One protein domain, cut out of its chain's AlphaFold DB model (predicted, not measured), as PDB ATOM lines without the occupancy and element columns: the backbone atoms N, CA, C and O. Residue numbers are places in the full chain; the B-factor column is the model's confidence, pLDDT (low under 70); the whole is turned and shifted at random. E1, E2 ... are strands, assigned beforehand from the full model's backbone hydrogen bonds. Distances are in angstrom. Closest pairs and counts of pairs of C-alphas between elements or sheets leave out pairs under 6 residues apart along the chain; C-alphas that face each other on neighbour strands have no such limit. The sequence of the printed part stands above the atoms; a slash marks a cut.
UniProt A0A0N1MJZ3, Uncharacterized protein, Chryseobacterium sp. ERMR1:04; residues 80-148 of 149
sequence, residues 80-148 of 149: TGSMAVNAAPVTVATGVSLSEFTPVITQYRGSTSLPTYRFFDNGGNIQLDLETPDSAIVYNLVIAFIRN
ATOM      1  N   THR A  80     152.157 236.040 321.012       73.50
ATOM      2  CA  THR A  80     150.943 235.222 321.090       73.50
ATOM      3  C   THR A  80     150.255 235.307 319.738       73.50
ATOM      4  O   THR A  80     149.695 236.348 319.400       73.50
ATOM      5  N   GLY A  81     150.333 234.244 318.939       69.69
ATOM      6  CA  GLY A  81     149.818 234.273 317.575       69.69
ATOM      7  C   GLY A  81     149.534 232.896 316.989       69.69
ATOM      8  O   GLY A  81     150.147 231.892 317.353       69.69
ATOM      9  N   SER A  82     148.577 232.871 316.062       65.06
ATOM     10  CA  SER A  82     148.332 231.750 315.157       65.06
ATOM     11  C   SER A  82     149.321 231.826 314.000       65.06
ATOM     12  O   SER A  82     149.319 232.799 313.248       65.06
ATOM     13  N   MET A  83     150.165 230.811 313.851       66.06
ATOM     14  CA  MET A  83     151.171 230.735 312.798       66.06
ATOM     15  C   MET A  83     150.763 229.635 311.821       66.06
ATOM     16  O   MET A  83     150.824 228.446 312.134       66.06
ATOM     17  N   ALA A  84     150.324 230.024 310.627       57.66
ATOM     18  CA  ALA A  84     150.246 229.104 309.501       57.66
ATOM     19  C   ALA A  84     151.673 228.934 308.978       57.66
ATOM     20  O   ALA A  84     152.198 229.842 308.337       57.66
ATOM     21  N   VAL A  85     152.339 227.831 309.318       55.81
ATOM     22  CA  VAL A  85     153.736 227.656 308.913       55.81
ATOM     23  C   VAL A  85     153.782 226.963 307.564       55.81
ATOM     24  O   VAL A  85     153.775 225.743 307.460       55.81
ATOM     25  N   ASN A  86     153.820 227.780 306.517       57.75
ATOM     26  CA  ASN A  86     154.092 227.370 305.146       57.75
ATOM     27  C   ASN A  86     155.590 227.553 304.833       57.75
ATOM     28  O   ASN A  86     155.964 228.361 303.996       57.75
ATOM     29  N   ALA A  87     156.459 226.825 305.539       57.28
ATOM     30  CA  ALA A  87     157.910 226.747 305.289       57.28
ATOM     31  C   ALA A  87     158.725 228.068 305.302       57.28
ATOM     32  O   ALA A  87     159.922 228.035 305.021       57.28
ATOM     33  N   ALA A  88     158.129 229.220 305.624       73.94
ATOM     34  CA  ALA A  88     158.836 230.492 305.740       73.94
ATOM     35  C   ALA A  88     159.124 230.831 307.213       73.94
ATOM     36  O   ALA A  88     158.221 230.711 308.049       73.94
ATOM     37  N   PRO A  89     160.335 231.316 307.546       84.75
ATOM     38  CA  PRO A  89     160.614 231.834 308.874       84.75
ATOM     39  C   PRO A  89     159.711 233.012 309.227       84.75
ATOM     40  O   PRO A  89     159.490 233.910 308.412       84.75
ATOM     41  N   VAL A  90     159.233 233.047 310.467       86.31
ATOM     42  CA  VAL A  90     158.377 234.125 310.966       86.31
ATOM     43  C   VAL A  90     159.107 234.911 312.042       86.31
ATOM     44  O   VAL A  90     159.706 234.343 312.951       86.31
ATOM     45  N   THR A  91     159.026 236.235 311.968       89.19
ATOM     46  CA  THR A  91     159.553 237.121 313.008       89.19
ATOM     47  C   THR A  91     158.698 237.038 314.270       89.19
ATOM     48  O   THR A  91     157.511 237.357 314.239       89.19
ATOM     49  N   VAL A  92     159.313 236.638 315.384       89.25
ATOM     50  CA  VAL A  92     158.647 236.470 316.689       89.25
ATOM     51  C   VAL A  92     159.051 237.538 317.706       89.25
ATOM     52  O   VAL A  92     158.321 237.762 318.665       89.25
ATOM     53  N   ALA A  93     160.168 238.241 317.493       89.88
ATOM     54  CA  ALA A  93     160.521 239.446 318.244       89.88
ATOM     55  C   ALA A  93     161.390 240.396 317.415       89.88
ATOM     56  O   ALA A  93     162.184 239.951 316.590       89.88
ATOM     57  N   THR A  94     161.266 241.702 317.668       88.69
ATOM     58  CA  THR A  94     161.996 242.763 316.957       88.69
ATOM     59  C   THR A  94     162.888 243.573 317.892       88.69
ATOM     60  O   THR A  94     162.481 243.882 319.011       88.69
ATOM     61  N   GLY A  95     164.065 243.985 317.419       86.50
ATOM     62  CA  GLY A  95     165.009 244.813 318.180       86.50
ATOM     63  C   GLY A  95     165.761 244.068 319.288       86.50
ATOM     64  O   GLY A  95     166.278 244.706 320.204       86.50
ATOM     65  N   VAL A  96     165.800 242.738 319.218       87.00
ATOM     66  CA  VAL A  96     166.403 241.832 320.208       87.00
ATOM     67  C   VAL A  96     167.128 240.687 319.494       87.00
ATOM     68  O   VAL A  96     166.834 240.418 318.328       87.00
ATOM     69  N   SER A  97     168.057 240.016 320.180       91.25
ATOM     70  CA  SER A  97     168.831 238.891 319.636       91.25
ATOM     71  C   SER A  97     168.898 237.690 320.582       91.25
ATOM     72  O   SER A  97     168.696 237.820 321.794       91.25
ATOM     73  N   LEU A  98     169.256 236.521 320.046       92.81
ATOM     74  CA  LEU A  98     169.445 235.285 320.810       92.81
ATOM     75  C   LEU A  98     170.613 235.339 321.799       92.81
ATOM     76  O   LEU A  98     170.615 234.616 322.794       92.81
ATOM     77  N   SER A  99     171.590 236.225 321.575       91.50
ATOM     78  CA  SER A  99     172.653 236.488 322.557       91.50
ATOM     79  C   SER A  99     172.114 237.098 323.852       91.50
ATOM     80  O   SER A  99     172.742 236.979 324.900       91.50
ATOM     81  N   GLU A 100     170.948 237.737 323.796       88.94
ATOM     82  CA  GLU A 100     170.343 238.461 324.915       88.94
ATOM     83  C   GLU A 100     169.105 237.768 325.465       88.94
ATOM     84  O   GLU A 100     168.797 237.923 326.647       88.94
ATOM     85  N   PHE A 101     168.395 237.017 324.624       90.50
ATOM     86  CA  PHE A 101     167.157 236.355 324.996       90.50
ATOM     87  C   PHE A 101     167.102 234.918 324.499       90.50
ATOM     88  O   PHE A 101     167.330 234.638 323.328       90.50
ATOM     89  N   THR A 102     166.678 234.021 325.381       91.88
ATOM     90  CA  THR A 102     166.316 232.651 325.036       91.88
ATOM     91  C   THR A 102     164.803 232.580 324.798       91.88
ATOM     92  O   THR A 102     164.027 232.744 325.748       91.88
ATOM     93  N   PRO A 103     164.345 232.363 323.552       93.06
ATOM     94  CA  PRO A 103     162.941 232.111 323.265       93.06
ATOM     95  C   PRO A 103     162.530 230.714 323.741       93.06
ATOM     96  O   PRO A 103     163.222 229.723 323.512       93.06
ATOM     97  N   VAL A 104     161.369 230.629 324.383       91.19
ATOM     98  CA  VAL A 104     160.788 229.391 324.903       91.19
ATOM     99  C   VAL A 104     159.343 229.292 324.438       91.19
ATOM    100  O   VAL A 104     158.524 230.164 324.732       91.19
ATOM    101  N   ILE A 105     159.010 228.213 323.732       89.25
ATOM    102  CA  ILE A 105     157.618 227.878 323.421       89.25
ATOM    103  C   ILE A 105     156.981 227.372 324.716       89.25
ATOM    104  O   ILE A 105     157.333 226.314 325.227       89.25
ATOM    105  N   THR A 106     156.067 228.161 325.270       87.75
ATOM    106  CA  THR A 106     155.404 227.875 326.554       87.75
ATOM    107  C   THR A 106     154.050 227.208 326.375       87.75
ATOM    108  O   THR A 106     153.575 226.522 327.278       87.75
ATOM    109  N   GLN A 107     153.421 227.390 325.214       86.75
ATOM    110  CA  GLN A 107     152.186 226.707 324.852       86.75
ATOM    111  C   GLN A 107     152.191 226.365 323.367       86.75
ATOM    112  O   GLN A 107     152.662 227.142 322.535       86.75
ATOM    113  N   TYR A 108     151.606 225.214 323.060       85.06
ATOM    114  CA  TYR A 108     151.361 224.717 321.715       85.06
ATOM    115  C   TYR A 108     149.940 224.157 321.654       85.06
ATOM    116  O   TYR A 108     149.529 223.398 322.536       85.06
ATOM    117  N   ARG A 109     149.189 224.511 320.609       78.31
ATOM    118  CA  ARG A 109     147.925 223.854 320.252       78.31
ATOM    119  C   ARG A 109     147.944 223.507 318.760       78.31
ATOM    120  O   ARG A 109     147.862 224.406 317.926       78.31
ATOM    121  N   GLY A 110     148.049 222.211 318.461       72.38
ATOM    122  CA  GLY A 110     148.027 221.604 317.122       72.38
ATOM    123  C   GLY A 110     147.576 220.133 317.186       72.38
ATOM    124  O   GLY A 110     147.057 219.711 318.220       72.38
ATOM    125  N   SER A 111     147.705 219.366 316.095       67.00
ATOM    126  CA  SER A 111     146.993 218.084 315.936       67.00
ATOM    127  C   SER A 111     147.638 216.859 316.602       67.00
ATOM    128  O   SER A 111     146.896 215.936 316.928       67.00
ATOM    129  N   THR A 112     148.953 216.820 316.855       68.50
ATOM    130  CA  THR A 112     149.602 215.638 317.476       68.50
ATOM    131  C   THR A 112     150.866 215.950 318.289       68.50
ATOM    132  O   THR A 112     151.014 215.420 319.388       68.50
ATOM    133  N   SER A 113     151.762 216.817 317.805       77.38
ATOM    134  CA  SER A 113     152.986 217.226 318.516       77.38
ATOM    135  C   SER A 113     153.607 218.493 317.921       77.38
ATOM    136  O   SER A 113     153.396 218.811 316.750       77.38
ATOM    137  N   LEU A 114     154.405 219.212 318.715       77.56
ATOM    138  CA  LEU A 114     155.216 220.319 318.205       77.56
ATOM    139  C   LEU A 114     156.268 219.756 317.222       77.56
ATOM    140  O   LEU A 114     156.982 218.827 317.605       77.56
ATOM    141  N   PRO A 115     156.351 220.255 315.974       78.44
ATOM    142  CA  PRO A 115     157.373 219.816 315.027       78.44
ATOM    143  C   PRO A 115     158.765 220.287 315.459       78.44
ATOM    144  O   PRO A 115     158.899 221.146 316.336       78.44
ATOM    145  N   THR A 116     159.805 219.750 314.820       85.31
ATOM    146  CA  THR A 116     161.168 220.271 314.973       85.31
ATOM    147  C   THR A 116     161.177 221.758 314.637       85.31
ATOM    148  O   THR A 116     160.543 222.198 313.679       85.31
ATOM    149  N   TYR A 117     161.865 222.555 315.446       87.88
ATOM    150  CA  TYR A 117     161.912 223.999 315.281       87.88
ATOM    151  C   TYR A 117     163.295 224.532 315.612       87.88
ATOM    152  O   TYR A 117     164.049 223.931 316.379       87.88
ATOM    153  N   ARG A 118     163.591 225.716 315.087       90.94
ATOM    154  CA  ARG A 118     164.757 226.501 315.477       90.94
ATOM    155  C   ARG A 118     164.406 227.969 315.595       90.94
ATOM    156  O   ARG A 118     163.592 228.502 314.842       90.94
ATOM    157  N   PHE A 119     165.087 228.618 316.524       93.44
ATOM    158  CA  PHE A 119     165.150 230.066 316.585       93.44
ATOM    159  C   PHE A 119     166.489 230.532 316.029       93.44
ATOM    160  O   PHE A 119     167.510 229.884 316.261       93.44
ATOM    161  N   PHE A 120     166.497 231.652 315.315       94.06
ATOM    162  CA  PHE A 120     167.725 232.262 314.811       94.06
ATOM    163  C   PHE A 120     167.594 233.783 314.711       94.06
ATOM    164  O   PHE A 120     166.487 234.324 314.637       94.06
ATOM    165  N   ASP A 121     168.737 234.466 314.710       95.31
ATOM    166  CA  ASP A 121     168.811 235.913 314.532       95.31
ATOM    167  C   ASP A 121     168.781 236.286 313.048       95.31
ATOM    168  O   ASP A 121     169.511 235.718 312.233       95.31
ATOM    169  N   ASN A 122     167.980 237.291 312.695       93.62
ATOM    170  CA  ASN A 122     167.977 237.885 311.362       93.62
ATOM    171  C   ASN A 122     167.696 239.393 311.432       93.62
ATOM    172  O   ASN A 122     166.587 239.830 311.749       93.62
ATOM    173  N   GLY A 123     168.719 240.204 311.148       88.12
ATOM    174  CA  GLY A 123     168.585 241.661 311.060       88.12
ATOM    175  C   GLY A 123     168.124 242.345 312.354       88.12
ATOM    176  O   GLY A 123     167.323 243.272 312.292       88.12
ATOM    177  N   GLY A 124     168.585 241.879 313.522       87.12
ATOM    178  CA  GLY A 124     168.168 242.422 314.825       87.12
ATOM    179  C   GLY A 124     166.775 241.968 315.273       87.12
ATOM    180  O   GLY A 124     166.153 242.620 316.110       87.12
ATOM    181  N   ASN A 125     166.278 240.878 314.691       90.56
ATOM    182  CA  ASN A 125     165.035 240.222 315.062       90.56
ATOM    183  C   ASN A 125     165.312 238.755 315.379       90.56
ATOM    184  O   ASN A 125     166.203 238.154 314.778       90.56
ATOM    185  N   ILE A 126     164.487 238.168 316.240       92.31
ATOM    186  CA  ILE A 126     164.455 236.720 316.444       92.31
ATOM    187  C   ILE A 126     163.365 236.153 315.538       92.31
ATOM    188  O   ILE A 126     162.213 236.607 315.572       92.31
ATOM    189  N   GLN A 127     163.727 235.160 314.733       92.06
ATOM    190  CA  GLN A 127     162.816 234.431 313.860       92.06
ATOM    191  C   GLN A 127     162.650 232.984 314.326       92.06
ATOM    192  O   GLN A 127     163.560 232.403 314.918       92.06
ATOM    193  N   LEU A 128     161.473 232.419 314.060       89.38
ATOM    194  CA  LEU A 128     161.132 231.015 314.262       89.38
ATOM    195  C   LEU A 128     160.949 230.347 312.899       89.38
ATOM    196  O   LEU A 128     160.170 230.826 312.076       89.38
ATOM    197  N   ASP A 129     161.628 229.225 312.699       86.38
ATOM    198  CA  ASP A 129     161.437 228.314 311.570       86.38
ATOM    199  C   ASP A 129     161.030 226.940 312.116       86.38
ATOM    200  O   ASP A 129     161.670 226.425 313.037       86.38
ATOM    201  N   LEU A 130     159.934 226.376 311.598       80.56
ATOM    202  CA  LEU A 130     159.545 224.997 311.898       80.56
ATOM    203  C   LEU A 130     160.144 224.121 310.800       80.56
ATOM    204  O   LEU A 130     159.756 224.222 309.640       80.56
ATOM    205  N   GLU A 131     161.090 223.265 311.162       76.38
ATOM    206  CA  GLU A 131     161.735 222.349 310.233       76.38
ATOM    207  C   GLU A 131     160.746 221.212 309.919       76.38
ATOM    208  O   GLU A 131     160.329 220.478 310.813       76.38
ATOM    209  N   THR A 132     160.353 221.069 308.646       68.19
ATOM    210  CA  THR A 132     159.360 220.093 308.130       68.19
ATOM    211  C   THR A 132     157.908 220.294 308.605       68.19
ATOM    212  O   THR A 132     157.317 219.395 309.206       68.19
ATOM    213  N   PRO A 133     157.263 221.442 308.329       63.53
ATOM    214  CA  PRO A 133     155.846 221.573 308.625       63.53
ATOM    215  C   PRO A 133     155.058 220.682 307.654       63.53
ATOM    216  O   PRO A 133     155.192 220.809 306.433       63.53
ATOM    217  N   ASP A 134     154.220 219.786 308.182       59.97
ATOM    218  CA  ASP A 134     153.180 219.157 307.367       59.97
ATOM    219  C   ASP A 134     152.352 220.293 306.749       59.97
ATOM    220  O   ASP A 134     151.851 221.166 307.465       59.97
ATOM    221  N   SER A 135     152.330 220.368 305.417       56.69
ATOM    222  CA  SER A 135     152.173 221.621 304.655       56.69
ATOM    223  C   SER A 135     150.779 222.269 304.742       56.69
ATOM    224  O   SER A 135     150.485 223.208 304.006       56.69
ATOM    225  N   ALA A 136     149.921 221.796 305.648       57.91
ATOM    226  CA  ALA A 136     148.546 222.240 305.838       57.91
ATOM    227  C   ALA A 136     148.147 222.502 307.310       57.91
ATOM    228  O   ALA A 136     146.966 222.732 307.577       57.91
ATOM    229  N   ILE A 137     149.079 222.480 308.274       65.50
ATOM    230  CA  ILE A 137     148.746 222.640 309.703       65.50
ATOM    231  C   ILE A 137     149.069 224.056 310.203       65.50
ATOM    232  O   ILE A 137     150.198 224.535 310.114       65.50
ATOM    233  N   VAL A 138     148.061 224.719 310.778       71.06
ATOM    234  CA  VAL A 138     148.229 225.972 311.529       71.06
ATOM    235  C   VAL A 138     148.562 225.634 312.978       71.06
ATOM    236  O   VAL A 138     147.817 224.905 313.635       71.06
ATOM    237  N   TYR A 139     149.657 226.191 313.488       75.94
ATOM    238  CA  TYR A 139     150.083 226.023 314.871       75.94
ATOM    239  C   TYR A 139     149.797 227.290 315.671       75.94
ATOM    240  O   TYR A 139     150.204 228.388 315.296       75.94
ATOM    241  N   ASN A 140     149.124 227.139 316.807       79.06
ATOM    242  CA  ASN A 140     148.957 228.227 317.765       79.06
ATOM    243  C   ASN A 140     150.057 228.119 318.818       79.06
ATOM    244  O   ASN A 140     150.083 227.145 319.579       79.06
ATOM    245  N   LEU A 141     150.955 229.105 318.845       83.00
ATOM    246  CA  LEU A 141     152.126 229.120 319.718       83.00
ATOM    247  C   LEU A 141     152.091 230.330 320.654       83.00
ATOM    248  O   LEU A 141     151.732 231.440 320.255       83.00
ATOM    249  N   VAL A 142     152.526 230.108 321.893       87.12
ATOM    250  CA  VAL A 142     152.865 231.183 322.833       87.12
ATOM    251  C   VAL A 142     154.352 231.102 323.119       87.12
ATOM    252  O   VAL A 142     154.834 230.086 323.628       87.12
ATOM    253  N   ILE A 143     155.078 232.172 322.802       89.25
ATOM    254  CA  ILE A 143     156.534 232.238 322.944       89.25
ATOM    255  C   ILE A 143     156.873 233.294 323.990       89.25
ATOM    256  O   ILE A 143     156.527 234.471 323.851       89.25
ATOM    257  N   ALA A 144     157.562 232.859 325.038       90.06
ATOM    258  CA  ALA A 144     158.150 233.731 326.040       90.06
ATOM    259  C   ALA A 144     159.626 233.975 325.710       90.06
ATOM    260  O   ALA A 144     160.306 233.088 325.201       90.06
ATOM    261  N   PHE A 145     160.129 235.160 326.041       91.25
ATOM    262  CA  PHE A 145     161.535 235.509 325.875       91.25
ATOM    263  C   PHE A 145     162.157 235.718 327.250       91.25
ATOM    264  O   PHE A 145     161.786 236.642 327.976       91.25
ATOM    265  N   ILE A 146     163.088 234.842 327.615       89.31
ATOM    266  CA  ILE A 146     163.798 234.893 328.894       89.31
ATOM    267  C   ILE A 146     165.117 235.620 328.662       89.31
ATOM    268  O   ILE A 146     165.846 235.267 327.742       89.31
ATOM    269  N   ARG A 147     165.432 236.639 329.467       87.50
ATOM    270  CA  ARG A 147     166.722 237.338 329.369       87.50
ATOM    271  C   ARG A 147     167.856 236.396 329.783       87.50
ATOM    272  O   ARG A 147     167.763 235.760 330.830       87.50
ATOM    273  N   ASN A 148     168.913 236.346 328.984       86.94
ATOM    274  CA  ASN A 148     170.142 235.632 329.311       86.94
ATOM    275  C   ASN A 148     170.876 236.395 330.430       86.94
ATOM    276  O   ASN A 148     170.990 237.621 330.360       86.94
TER     277      ASN A 148
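AT A GLANCE: This is residues 80 to 148 of the 149 residues of an uncharacterized protein of Chryseobacterium sp. ERMR1:04 (UniProt A0A0N1MJZ3). This is a small two-layer sandwich of two three-stranded sheets that are only partly face to face, their strands crossed at 35 degrees and their best planes 37 degrees apart. One layer is a strongly twisted sheet with the long strand E6 between E1 and E3; the other has E5 between E2 and the hairpin partner E4, and it leaves E1 uncovered. The printed part has 69 residues, with no named helix and six named strands, E1 to E6 along the chain; the sheets run E1 - E6 - E3 and E2 - E5 - E4, both antiparallel, and the class is all strand. The whole is compact, with a radius of gyration of the C-alphas of 11.8 A, and only just elongated, spanning 32 by 21 by 18 A.

HOW THE PARTS SIT: In the first sheet E6, residues 138 to 147, is the inner strand. E3, residues 101 to 109, is its antiparallel neighbour at 150 degrees; N 104 and O 144 are 2.8 A apart, within hydrogen-bond range. E1, residues 80 to 84, is the other edge strand, antiparallel to E6 at 138 degrees, with N 83 and O 139 at 2.8 A. In the second sheet E5, residues 125 to 130, is the inner strand. E4, residues 117 to 122, forms a hairpin with it, at 153 degrees, with N 118 and O 129 at 2.9 A. E2, residues 90 to 94, is antiparallel to E5 at 156 degrees, with N 128 and O 90 at 2.8 A. Between the sheets, the closest C-alphas of E3 and E4 are those of Pro 103 and Phe 119, 7.3 A apart, and those of E2 and E6 are Val 92 and Ile 143, 7.8 A apart. E3 and E5 are near each other, with 5 pairs of C-alphas within 10 A. E1 is apart from E4 and E5, and only just from E2, at 8.2 A.

IN THESE COORDINATES: E6 is the longest strand, 28.1 A from first to last C-alpha, ending at C-alpha 147 (166.722, 237.338, 329.369). E3 measures 23.4 A, E5 16.5 A, E4 15.7 A, E1 13.1 A and E2 11.1 A. E1 begins at C-alpha 80 (150.943, 235.222, 321.090), and E5 begins at C-alpha 125 (165.035, 240.222, 315.062).

THE WHOLE: The two C-alphas farthest apart are those of Ala 136 and Asn 148, 34.6 A. The printed part has no cut and no long link; the links E1 to E2 and E4 to E5 are tight. The mean pLDDT of the printed part is 81.2; residues 81 to 87, 111 to 112 and 132 to 137 are under 70.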